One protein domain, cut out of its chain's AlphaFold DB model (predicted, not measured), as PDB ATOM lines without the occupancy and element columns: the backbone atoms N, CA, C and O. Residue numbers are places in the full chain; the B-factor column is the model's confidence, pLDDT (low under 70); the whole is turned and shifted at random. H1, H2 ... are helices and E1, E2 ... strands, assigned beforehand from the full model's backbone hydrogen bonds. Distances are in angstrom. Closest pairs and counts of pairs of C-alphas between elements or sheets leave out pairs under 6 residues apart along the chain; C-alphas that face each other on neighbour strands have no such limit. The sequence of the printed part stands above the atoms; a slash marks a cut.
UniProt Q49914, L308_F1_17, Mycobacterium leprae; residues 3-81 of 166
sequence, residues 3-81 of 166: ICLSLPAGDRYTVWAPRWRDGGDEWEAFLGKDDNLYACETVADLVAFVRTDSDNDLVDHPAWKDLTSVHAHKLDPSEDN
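What this domain is: This is residues 3 to 81 of the 166 residues of the protein "L308_F1_17" of Mycobacterium leprae (UniProt Q49914). A long, narrow antiparallel ribbon, E1, E2, E3 in order, has H1 over E2 near E1's end, and little H2 near H1. The strands form a meander, each the antiparallel neighbour of the one before. The printed part has 79 residues, with three named strands, then two named helices; it is mixed, with under half of its residues in named elements. It is compact, radius of gyration of the C-alphas 12.6 A, spanning 38 by 26 by 25 A.

Where its parts are: Find E2, residues 12 to 22, at C-alpha 12 (16.647, -125.252, -114.600); it runs 28.4 A and bends by 55 degrees at residue 19. E1 is residues 3 to 6, E3 25 to 30, H1 43 to 52, 14.5 A; H2, 64 to 67, ends at (15.336, -122.356, -132.806).

How they stand to each other: E2 makes staggered hairpins with E1 (N 5 and O 12, 2.8 A) and E3 (N 17 and O 29, 2.8 A). H1 is on the sheet, over E2, closest C-alphas Tyr 13 and Val 43, 6.3 A. H1 and H2 are close but not clearly touching, closest C-alphas Val 50 and Leu 67, 7.5 A. H1 has every O i to N i+4 pair within hydrogen-bond range; H2 is too short for one.

The domain as a whole: The C-alphas of Pro 8 and Gly 23 are farthest apart, 39.6 A. The printed part has no cut; links E3 to H1 and H1 to H2 are long. No printed residue is under 70 in pLDDT.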
ATOM      1  N   ILE A   3      18.590-120.123-121.513       98.62
ATOM      2  CA  ILE A   3      19.131-119.641-120.235       98.62
ATOM      3  C   ILE A   3      19.159-120.773-119.201       98.62
ATOM      4  O   ILE A   3      18.376-121.724-119.297       98.62
ATOM      5  N   CYS A   4      20.048-120.651-118.216       98.62
ATOM      6  CA  CYS A   4      20.076-121.492-117.021       98.62
ATOM      7  C   CYS A   4      19.716-120.648-115.795       98.62
ATOM      8  O   CYS A   4      20.240-119.547-115.628       98.62
ATOM      9  N   LEU A   5      18.844-121.177-114.943       98.38
ATOM     10  CA  LEU A   5      18.537-120.636-113.627       98.38
ATOM     11  C   LEU A   5      19.049-121.627-112.583       98.38
ATOM     12  O   LEU A   5      18.501-122.728-112.474       98.38
ATOM     13  N   SER A   6      20.064-121.248-111.811       97.62
ATOM     14  CA  SER A   6      20.498-122.058-110.670       97.62
ATOM     15  C   SER A   6      19.630-121.730-109.467       97.62
ATOM     16  O   SER A   6      19.542-120.582-109.025       97.62
ATOM     17  N   LEU A   7      18.939-122.754-108.972       95.69
ATOM     18  CA  LEU A   7      17.986-122.680-107.871       95.69
ATOM     19  C   LEU A   7      18.422-123.632-106.751       95.69
ATOM     20  O   LEU A   7      19.101-124.625-107.022       95.69
ATOM     21  N   PRO A   8      17.951-123.439-105.506       92.62
ATOM     22  CA  PRO A   8      18.243-124.374-104.416       92.62
ATOM     23  C   PRO A   8      17.808-125.823-104.709       92.62
ATOM     24  O   PRO A   8      18.404-126.770-104.205       92.62
ATOM     25  N   ALA A   9      16.782-126.005-105.549       93.62
ATOM     26  CA  ALA A   9      16.282-127.308-106.001       93.62
ATOM     27  C   ALA A   9      17.036-127.883-107.225       93.62
ATOM     28  O   ALA A   9      16.584-128.861-107.829       93.62
ATOM     29  N   GLY A  10      18.158-127.273-107.608       96.81
ATOM     30  CA  GLY A  10      18.964-127.616-108.776       96.81
ATOM     31  C   GLY A  10      18.687-126.728-109.987       96.81
ATOM     32  O   GLY A  10      17.702-125.988-110.031       96.81
ATOM     33  N   ASP A  11      19.560-126.840-110.983       98.25
ATOM     34  CA  ASP A  11      19.509-126.037-112.201       98.25
ATOM     35  C   ASP A  11      18.242-126.286-113.020       98.25
ATOM     36  O   ASP A  11      17.655-127.376-113.020       98.25
ATOM     37  N   ARG A  12      17.807-125.239-113.717       98.56
ATOM     38  CA  ARG A  12      16.647-125.252-114.600       98.56
ATOM     39  C   ARG A  12      16.968-124.555-115.913       98.56
ATOM     40  O   ARG A  12      17.462-123.433-115.928       98.56
ATOM     41  N   TYR A  13      16.635-125.214-117.016       98.75
ATOM     42  CA  TYR A  13      16.918-124.756-118.372       98.75
ATOM     43  C   TYR A  13      15.631-124.326-119.069       98.75
ATOM     44  O   TYR A  13      14.649-125.069-119.091       98.75
ATOM     45  N   THR A  14      15.626-123.135-119.660       98.62
ATOM     46  CA  THR A  14      14.459-122.588-120.373       98.62
ATOM     47  C   THR A  14      14.897-121.700-121.541       98.62
ATOM     48  O   THR A  14      16.093-121.536-121.791       98.62
ATOM     49  N   VAL A  15      13.946-121.143-122.293       98.44
ATOM     50  CA  VAL A  15      14.207-120.135-123.327       98.44
ATOM     51  C   VAL A  15      13.641-118.802-122.865       98.44
ATOM     52  O   VAL A  15      12.491-118.714-122.462       98.44
ATOM     53  N   TRP A  16      14.438-117.753-122.981       98.38
ATOM     54  CA  TRP A  16      13.998-116.372-122.845       98.38
ATOM     55  C   TRP A  16      14.003-115.705-124.218       98.38
ATOM     56  O   TRP A  16      14.933-115.897-125.004       98.38
ATOM     57  N   ALA A  17      12.976-114.937-124.540       97.62
ATOM     58  CA  ALA A  17      12.972-113.979-125.631       97.62
ATOM     59  C   ALA A  17      13.048-112.576-125.006       97.62
ATOM     60  O   ALA A  17      12.023-112.067-124.544       97.62
ATOM     61  N   PRO A  18      14.249-111.958-124.959       94.31
ATOM     62  CA  PRO A  18      14.388-110.572-124.533       94.31
ATOM     63  C   PRO A  18      13.558-109.657-125.419       94.31
ATOM     64  O   PRO A  18      13.164-110.044-126.519       94.31
ATOM     65  N   ARG A  19      13.374-108.416-124.965       95.12
ATOM     66  CA  ARG A  19      12.495-107.456-125.631       95.12
ATOM     67  C   ARG A  19      12.676-107.413-127.145       95.12
ATOM     68  O   ARG A  19      13.757-107.081-127.638       95.12
ATOM     69  N   TRP A  20      11.599-107.693-127.869       94.81
ATOM     70  CA  TRP A  20      11.531-107.547-129.318       94.81
ATOM     71  C   TRP A  20      10.331-106.692-129.708       94.81
ATOM     72  O   TRP A  20       9.437-106.415-128.910       94.81
ATOM     73  N   ARG A  21      10.338-106.233-130.956       94.31
ATOM     74  CA  ARG A  21       9.225-105.485-131.533       94.31
ATOM     75  C   ARG A  21       8.571-106.326-132.600       94.31
ATOM     76  O   ARG A  21       9.269-106.861-133.462       94.31
ATOM     77  N   ASP A  22       7.252-106.375-132.556       90.69
ATOM     78  CA  ASP A  22       6.446-106.890-133.649       90.69
ATOM     79  C   ASP A  22       5.345-105.875-133.962       90.69
ATOM     80  O   ASP A  22       4.552-105.490-133.102       90.69
ATOM     81  N   GLY A  23       5.380-105.342-135.183       88.75
ATOM     82  CA  GLY A  23       4.574-104.186-135.563       88.75
ATOM     83  C   GLY A  23       4.819-102.963-134.665       88.75
ATOM     84  O   GLY A  23       5.911-102.386-134.664       88.75
ATOM     85  N   GLY A  24       3.766-102.521-133.968       92.50
ATOM     86  CA  GLY A  24       3.778-101.356-133.074       92.50
ATOM     87  C   GLY A  24       4.004-101.685-131.596       92.50
ATOM     88  O   GLY A  24       4.211-100.756-130.812       92.50
ATOM     89  N   ASP A  25       3.999-102.968-131.237       94.00
ATOM     90  CA  ASP A  25       4.030-103.436-129.854       94.00
ATOM     91  C   ASP A  25       5.439-103.920-129.466       94.00
ATOM     92  O   ASP A  25       6.237-104.356-130.305       94.00
ATOM     93  N   GLU A  26       5.767-103.792-128.181       94.94
ATOM     94  CA  GLU A  26       7.000-104.310-127.583       94.94
ATOM     95  C   GLU A  26       6.642-105.509-126.709       94.94
ATOM     96  O   GLU A  26       5.762-105.416-125.854       94.94
ATOM     97  N   TRP A  27       7.326-106.621-126.943       95.75
ATOM     98  CA  TRP A  27       7.047-107.914-126.331       95.75
ATOM     99  C   TRP A  27       8.271-108.423-125.585       95.75
ATOM    100  O   TRP A  27       9.398-108.130-125.974       95.75
ATOM    101  N   GLU A  28       8.051-109.222-124.550       97.44
ATOM    102  CA  GLU A  28       9.053-110.021-123.847       97.44
ATOM    103  C   GLU A  28       8.364-111.314-123.407       97.44
ATOM    104  O   GLU A  28       7.203-111.272-123.005       97.44
ATOM    105  N   ALA A  29       9.040-112.456-123.511       97.75
ATOM    106  CA  ALA A  29       8.420-113.745-123.221       97.75
ATOM    107  C   ALA A  29       9.449-114.775-122.760       97.75
ATOM    108  O   ALA A  29      10.640-114.680-123.066       97.75
ATOM    109  N   PHE A  30       8.976-115.800-122.065       98.25
ATOM    110  CA  PHE A  30       9.744-116.999-121.750       98.25
ATOM    111  C   PHE A  30       9.077-118.216-122.385       98.25
ATOM    112  O   PHE A  30       7.927-118.157-122.810       98.25
ATOM    113  N   LEU A  31       9.802-119.333-122.455       98.38
ATOM    114  CA  LEU A  31       9.205-120.617-122.788       98.38
ATOM    115  C   LEU A  31       8.163-120.940-121.723       98.38
ATOM    116  O   LEU A  31       8.501-121.150-120.559       98.38
ATOM    117  N   GLY A  32       6.907-120.965-122.128       97.69
ATOM    118  CA  GLY A  32       5.799-120.957-121.196       97.69
ATOM    119  C   GLY A  32       4.472-120.854-121.918       97.69
ATOM    120  O   GLY A  32       4.438-120.832-123.148       97.69
ATOM    121  N   LYS A  33       3.392-120.836-121.150       96.88
ATOM    122  CA  LYS A  33       2.054-120.567-121.666       96.88
ATOM    123  C   LYS A  33       1.255-119.788-120.638       96.88
ATOM    124  O   LYS A  33       1.140-120.241-119.489       96.88
ATOM    125  N   ASP A  34       0.665-118.684-121.082       94.31
ATOM    126  CA  ASP A  34       0.019-117.714-120.201       94.31
ATOM    127  C   ASP A  34       1.024-117.296-119.099       94.31
ATOM    128  O   ASP A  34       2.182-116.992-119.375       94.31
ATOM    129  N   ASP A  35       0.641-117.380-117.825       95.31
ATOM    130  CA  ASP A  35       1.517-117.012-116.705       95.31
ATOM    131  C   ASP A  35       2.504-118.127-116.297       95.31
ATOM    132  O   ASP A  35       3.265-117.984-115.336       95.31
ATOM    133  N   ASN A  36       2.494-119.283-116.973       96.88
ATOM    134  CA  ASN A  36       3.308-120.433-116.574       96.88
ATOM    135  C   ASN A  36       4.676-120.417-117.252       96.88
ATOM    136  O   ASN A  36       4.770-120.526-118.471       96.88
ATOM    137  N   LEU A  37       5.745-120.422-116.453       97.56
ATOM    138  CA  LEU A  37       7.107-120.664-116.925       97.56
ATOM    139  C   LEU A  37       7.382-122.168-117.047       97.56
ATOM    140  O   LEU A  37       7.275-122.910-116.068       97.56
ATOM    141  N   TYR A  38       7.818-122.614-118.221       98.12
ATOM    142  CA  TYR A  38       8.294-123.978-118.434       98.12
ATOM    143  C   TYR A  38       9.810-124.047-118.301       98.12
ATOM    144  O   TYR A  38      10.558-123.275-118.905       98.12
ATOM    145  N   ALA A  39      10.272-125.011-117.512       97.56
ATOM    146  CA  ALA A  39      11.679-125.211-117.223       97.56
ATOM    147  C   ALA A  39      12.014-126.702-117.182       97.56
ATOM    148  O   ALA A  39      11.319-127.496-116.551       97.56
ATOM    149  N   CYS A  40      13.097-127.068-117.854       98.44
ATOM    150  CA  CYS A  40      13.599-128.429-117.959       98.44
ATOM    151  C   CYS A  40      14.719-128.680-116.944       98.44
ATOM    152  O   CYS A  40      15.452-127.759-116.585       98.44
ATOM    153  N   GLU A  41      14.891-129.928-116.509       98.12
ATOM    154  CA  GLU A  41      15.983-130.311-115.598       98.12
ATOM    155  C   GLU A  41      17.326-130.455-116.324       98.12
ATOM    156  O   GLU A  41      18.380-130.313-115.711       98.12
ATOM    157  N   THR A  42      17.307-130.707-117.638       98.25
ATOM    158  CA  THR A  42      18.519-130.849-118.448       98.25
ATOM    159  C   THR A  42      18.412-130.120-119.789       98.25
ATOM    160  O   THR A  42      17.322-129.904-120.326       98.25
ATOM    161  N   VAL A  43      19.564-129.806-120.394       98.06
ATOM    162  CA  VAL A  43      19.635-129.279-121.771       98.06
ATOM    163  C   VAL A  43      19.037-130.268-122.779       98.06
ATOM    164  O   VAL A  43      18.424-129.858-123.760       98.06
ATOM    165  N   ALA A  44      19.177-131.579-122.551       98.12
ATOM    166  CA  ALA A  44      18.606-132.593-123.437       98.12
ATOM    167  C   ALA A  44      17.069-132.552-123.436       98.12
ATOM    168  O   ALA A  44      16.460-132.635-124.505       98.12
ATOM    169  N   ASP A  45      16.461-132.357-122.267       98.31
ATOM    170  CA  ASP A  45      15.011-132.196-122.133       98.31
ATOM    171  C   ASP A  45      14.536-130.899-122.796       98.31
ATOM    172  O   ASP A  45      13.545-130.916-123.525       98.31
ATOM    173  N   LEU A  46      15.294-129.803-122.658       98.38
ATOM    174  CA  LEU A  46      15.002-128.547-123.359       98.38
ATOM    175  C   LEU A  46      15.038-128.728-124.885       98.38
ATOM    176  O   LEU A  46      14.146-128.263-125.594       98.38
ATOM    177  N   VAL A  47      16.048-129.436-125.401       98.19
ATOM    178  CA  VAL A  47      16.165-129.764-126.831       98.19
ATOM    179  C   VAL A  47      14.982-130.601-127.304       98.19
ATOM    180  O   VAL A  47      14.483-130.372-128.407       98.19
ATOM    181  N   ALA A  48      14.548-131.579-126.508       97.62
ATOM    182  CA  ALA A  48      13.380-132.385-126.829       97.62
ATOM    183  C   ALA A  48      12.117-131.515-126.872       97.62
ATOM    184  O   ALA A  48      11.423-131.530-127.888       97.62
ATOM    185  N   PHE A  49      11.886-130.699-125.838       97.50
ATOM    186  CA  PHE A  49      10.727-129.814-125.728       97.50
ATOM    187  C   PHE A  49      10.616-128.871-126.928       97.50
ATOM    188  O   PHE A  49       9.617-128.891-127.644       97.50
ATOM    189  N   VAL A  50      11.673-128.101-127.207       97.00
ATOM    190  CA  VAL A  50      11.705-127.092-128.281       97.00
ATOM    191  C   VAL A  50      11.444-127.702-129.667       97.00
ATOM    192  O   VAL A  50      10.995-127.014-130.577       97.00
ATOM    193  N   ARG A  51      11.708-128.998-129.862       96.12
ATOM    194  CA  ARG A  51      11.474-129.684-131.144       96.12
ATOM    195  C   ARG A  51      10.060-130.219-131.318       96.12
ATOM    196  O   ARG A  51       9.681-130.510-132.452       96.12
ATOM    197  N   THR A  52       9.329-130.430-130.229       95.19
ATOM    198  CA  THR A  52       8.041-131.133-130.261       95.19
ATOM    199  C   THR A  52       6.871-130.272-129.836       95.19
ATOM    200  O   THR A  52       5.760-130.517-130.298       95.19
ATOM    201  N   ASP A  53       7.101-129.304-128.953       95.19
ATOM    202  CA  ASP A  53       6.045-128.446-128.448       95.19
ATOM    203  C   ASP A  53       5.736-127.307-129.425       95.19
ATOM    204  O   ASP A  53       6.628-126.661-129.980       95.19
ATOM    205  N   SER A  54       4.445-127.078-129.635       93.19
ATOM    206  CA  SER A  54       3.926-126.018-130.493       93.19
ATOM    207  C   SER A  54       2.760-125.278-129.839       93.19
ATOM    208  O   SER A  54       1.946-124.697-130.550       93.19
ATOM    209  N   ASP A  55       2.638-125.353-128.514       95.81
ATOM    210  CA  ASP A  55       1.567-124.725-127.740       95.81
ATOM    211  C   ASP A  55       2.172-123.959-126.555       95.81
ATOM    212  O   ASP A  55       1.948-124.275-125.387       95.81
ATOM    213  N   ASN A  56       2.997-122.966-126.889       96.56
ATOM    214  CA  ASN A  56       3.709-122.100-125.954       96.56
ATOM    215  C   ASN A  56       3.807-120.675-126.517       96.56
ATOM    216  O   ASN A  56       3.726-120.482-127.726       96.56
ATOM    217  N   ASP A  57       4.042-119.683-125.667       96.06
ATOM    218  CA  ASP A  57       4.001-118.262-126.040       96.06
ATOM    219  C   ASP A  57       5.125-117.845-127.000       96.06
ATOM    220  O   ASP A  57       5.053-116.803-127.652       96.06
ATOM    221  N   LEU A  58       6.177-118.659-127.132       96.94
ATOM    222  CA  LEU A  58       7.261-118.379-128.067       96.94
ATOM    223  C   LEU A  58       6.950-118.825-129.493       96.94
ATOM    224  O   LEU A  58       7.707-118.448-130.383       96.94
ATOM    225  N   VAL A  59       5.874-119.577-129.758       95.88
ATOM    226  CA  VAL A  59       5.593-120.080-131.117       95.88
ATOM    227  C   VAL A  59       5.398-118.971-132.149       95.88
ATOM    228  O   VAL A  59       5.751-119.160-133.315       95.88
ATOM    229  N   ASP A  60       4.901-117.815-131.707       91.38
ATOM    230  CA  ASP A  60       4.685-116.629-132.537       91.38
ATOM    231  C   ASP A  60       5.945-115.754-132.666       91.38
ATOM    232  O   ASP A  60       5.999-114.840-133.491       91.38
ATOM    233  N   HIS A  61       7.006-116.041-131.905       95.94
ATOM    234  CA  HIS A  61       8.255-115.295-132.003       95.94
ATOM    235  C   HIS A  61       8.929-115.546-133.372       95.94
ATOM    236  O   HIS A  61       9.152-116.705-133.746       95.94
ATOM    237  N   PRO A  62       9.390-114.507-134.104       94.25
ATOM    238  CA  PRO A  62       9.935-114.660-135.462       94.25
ATOM    239  C   PRO A  62      11.090-115.665-135.595       94.25
ATOM    240  O   PRO A  62      11.247-116.312-136.628       94.25
ATOM    241  N   ALA A  63      11.900-115.807-134.543       94.50
ATOM    242  CA  ALA A  63      13.036-116.732-134.500       94.50
ATOM    243  C   ALA A  63      12.704-118.146-133.972       94.50
ATOM    244  O   ALA A  63      13.603-118.985-133.906       94.50
ATOM    245  N   TRP A  64      11.460-118.435-133.569       95.50
ATOM    246  CA  TRP A  64      11.104-119.725-132.961       95.50
ATOM    247  C   TRP A  64      11.360-120.902-133.897       95.50
ATOM    248  O   TRP A  64      12.030-121.863-133.529       95.50
ATOM    249  N   LYS A  65      10.911-120.788-135.150       93.88
ATOM    250  CA  LYS A  65      11.098-121.830-136.167       93.88
ATOM    251  C   LYS A  65      12.574-122.153-136.421       93.88
ATOM    252  O   LYS A  65      12.925-123.308-136.658       93.88
ATOM    253  N   ASP A  66      13.439-121.146-136.369       94.94
ATOM    254  CA  ASP A  66      14.875-121.367-136.505       94.94
ATOM    255  C   ASP A  66      15.402-122.120-135.278       94.94
ATOM    256  O   ASP A  66      16.107-123.122-135.433       94.94
ATOM    257  N   LEU A  67      14.978-121.715-134.074       95.12
ATOM    258  CA  LEU A  67      15.336-122.356-132.806       95.12
ATOM    259  C   LEU A  67      14.953-123.843-132.767       95.12
ATOM    260  O   LEU A  67      15.752-124.654-132.303       95.12
ATOM    261  N   THR A  68      13.803-124.244-133.319       95.69
ATOM    262  CA  THR A  68      13.396-125.664-133.348       95.69
ATOM    263  C   THR A  68      14.317-126.550-134.194       95.69
ATOM    264  O   THR A  68      14.298-127.775-134.074       95.69
ATOM    265  N   SER A  69      15.138-125.951-135.063       94.81
ATOM    266  CA  SER A  69      15.996-126.658-136.020       94.81
ATOM    267  C   SER A  69      17.496-126.585-135.718       94.81
ATOM    268  O   SER A  69      18.286-127.257-136.387       94.81
ATOM    269  N   VAL A  70      17.913-125.811-134.709       95.81
ATOM    270  CA  VAL A  70      19.338-125.660-134.391       95.81
ATOM    271  C   VAL A  70      19.965-126.967-133.894       95.81
ATOM    272  O   VAL A  70      19.313-127.883-133.372       95.81
ATOM    273  N   HIS A  71      21.287-127.055-134.032       96.00
ATOM    274  CA  HIS A  71      22.056-128.107-133.379       96.00
ATOM    275  C   HIS A  71      21.894-128.023-131.858       96.00
ATOM    276  O   HIS A  71      21.912-126.932-131.301       96.00
ATOM    277  N   ALA A  72      21.814-129.173-131.183       93.69
ATOM    278  CA  ALA A  72      21.517-129.246-129.749       93.69
ATOM    279  C   ALA A  72      22.444-128.377-128.877       93.69
ATOM    280  O   ALA A  72      21.973-127.731-127.952       93.69
ATOM    281  N   HIS A  73      23.732-128.269-129.222       94.31
ATOM    282  CA  HIS A  73      24.690-127.428-128.492       94.31
ATOM    283  C   HIS A  73      24.364-125.922-128.525       94.31
ATOM    284  O   HIS A  73      24.938-125.160-127.764       94.31
ATOM    285  N   LYS A  74      23.486-125.458-129.426       95.94
ATOM    286  CA  LYS A  74      23.012-124.063-129.455       95.94
ATOM    287  C   LYS A  74      21.897-123.787-128.447       95.94
ATOM    288  O   LYS A  74      21.554-122.625-128.261       95.94
ATOM    289  N   LEU A  75      21.333-124.833-127.845       97.12
ATOM    290  CA  LEU A  75      20.387-124.747-126.733       97.12
ATOM    291  C   LEU A  75      21.076-124.896-125.369       97.12
ATOM    292  O   LEU A  75      20.409-124.789-124.348       97.12
ATOM    293  N   ASP A  76      22.394-125.105-125.355       97.62
ATOM    294  CA  ASP A  76      23.206-125.043-124.144       97.62
ATOM    295  C   ASP A  76      23.483-123.565-123.791       97.62
ATOM    296  O   ASP A  76      24.024-122.840-124.639       97.62
ATOM    297  N   PRO A  77      23.063-123.067-122.612       97.88
ATOM    298  CA  PRO A  77      23.290-121.677-122.225       97.88
ATOM    299  C   PRO A  77      24.782-121.338-122.122       97.88
ATOM    300  O   PRO A  77      25.544-121.994-121.413       97.88
ATOM    301  N   SER A  78      25.198-120.254-122.782       96.75
ATOM    302  CA  SER A  78      26.521-119.657-122.558       96.75
ATOM    303  C   SER A  78      26.658-119.131-121.130       96.75
ATOM    304  O   SER A  78      25.648-118.862-120.489       96.75
ATOM    305  N   GLU A  79      27.889-118.898-120.672       93.88
ATOM    306  CA  GLU A  79      28.182-118.345-119.335       93.88
ATOM    307  C   GLU A  79      27.387-117.059-119.043       93.88
ATOM    308  O   GLU A  79      26.760-116.954-117.995       93.88
ATOM    309  N   ASP A  80      27.284-116.148-120.017       93.75
ATOM    310  CA  ASP A  80      26.510-114.897-119.889       93.75
ATOM    311  C   ASP A  80      24.989-115.099-119.699       93.75
ATOM    312  O   ASP A  80      24.272-114.157-119.368       93.75
ATOM    313  N   ASN A  81      24.483-116.312-119.939       97.00
ATOM    314  CA  ASN A  81      23.066-116.678-119.859       97.00
ATOM    315  C   ASN A  81      22.780-117.635-118.693       97.00
ATOM    316  O   ASN A  81      21.756-118.328-118.694       97.00
TER     317      ASN A  81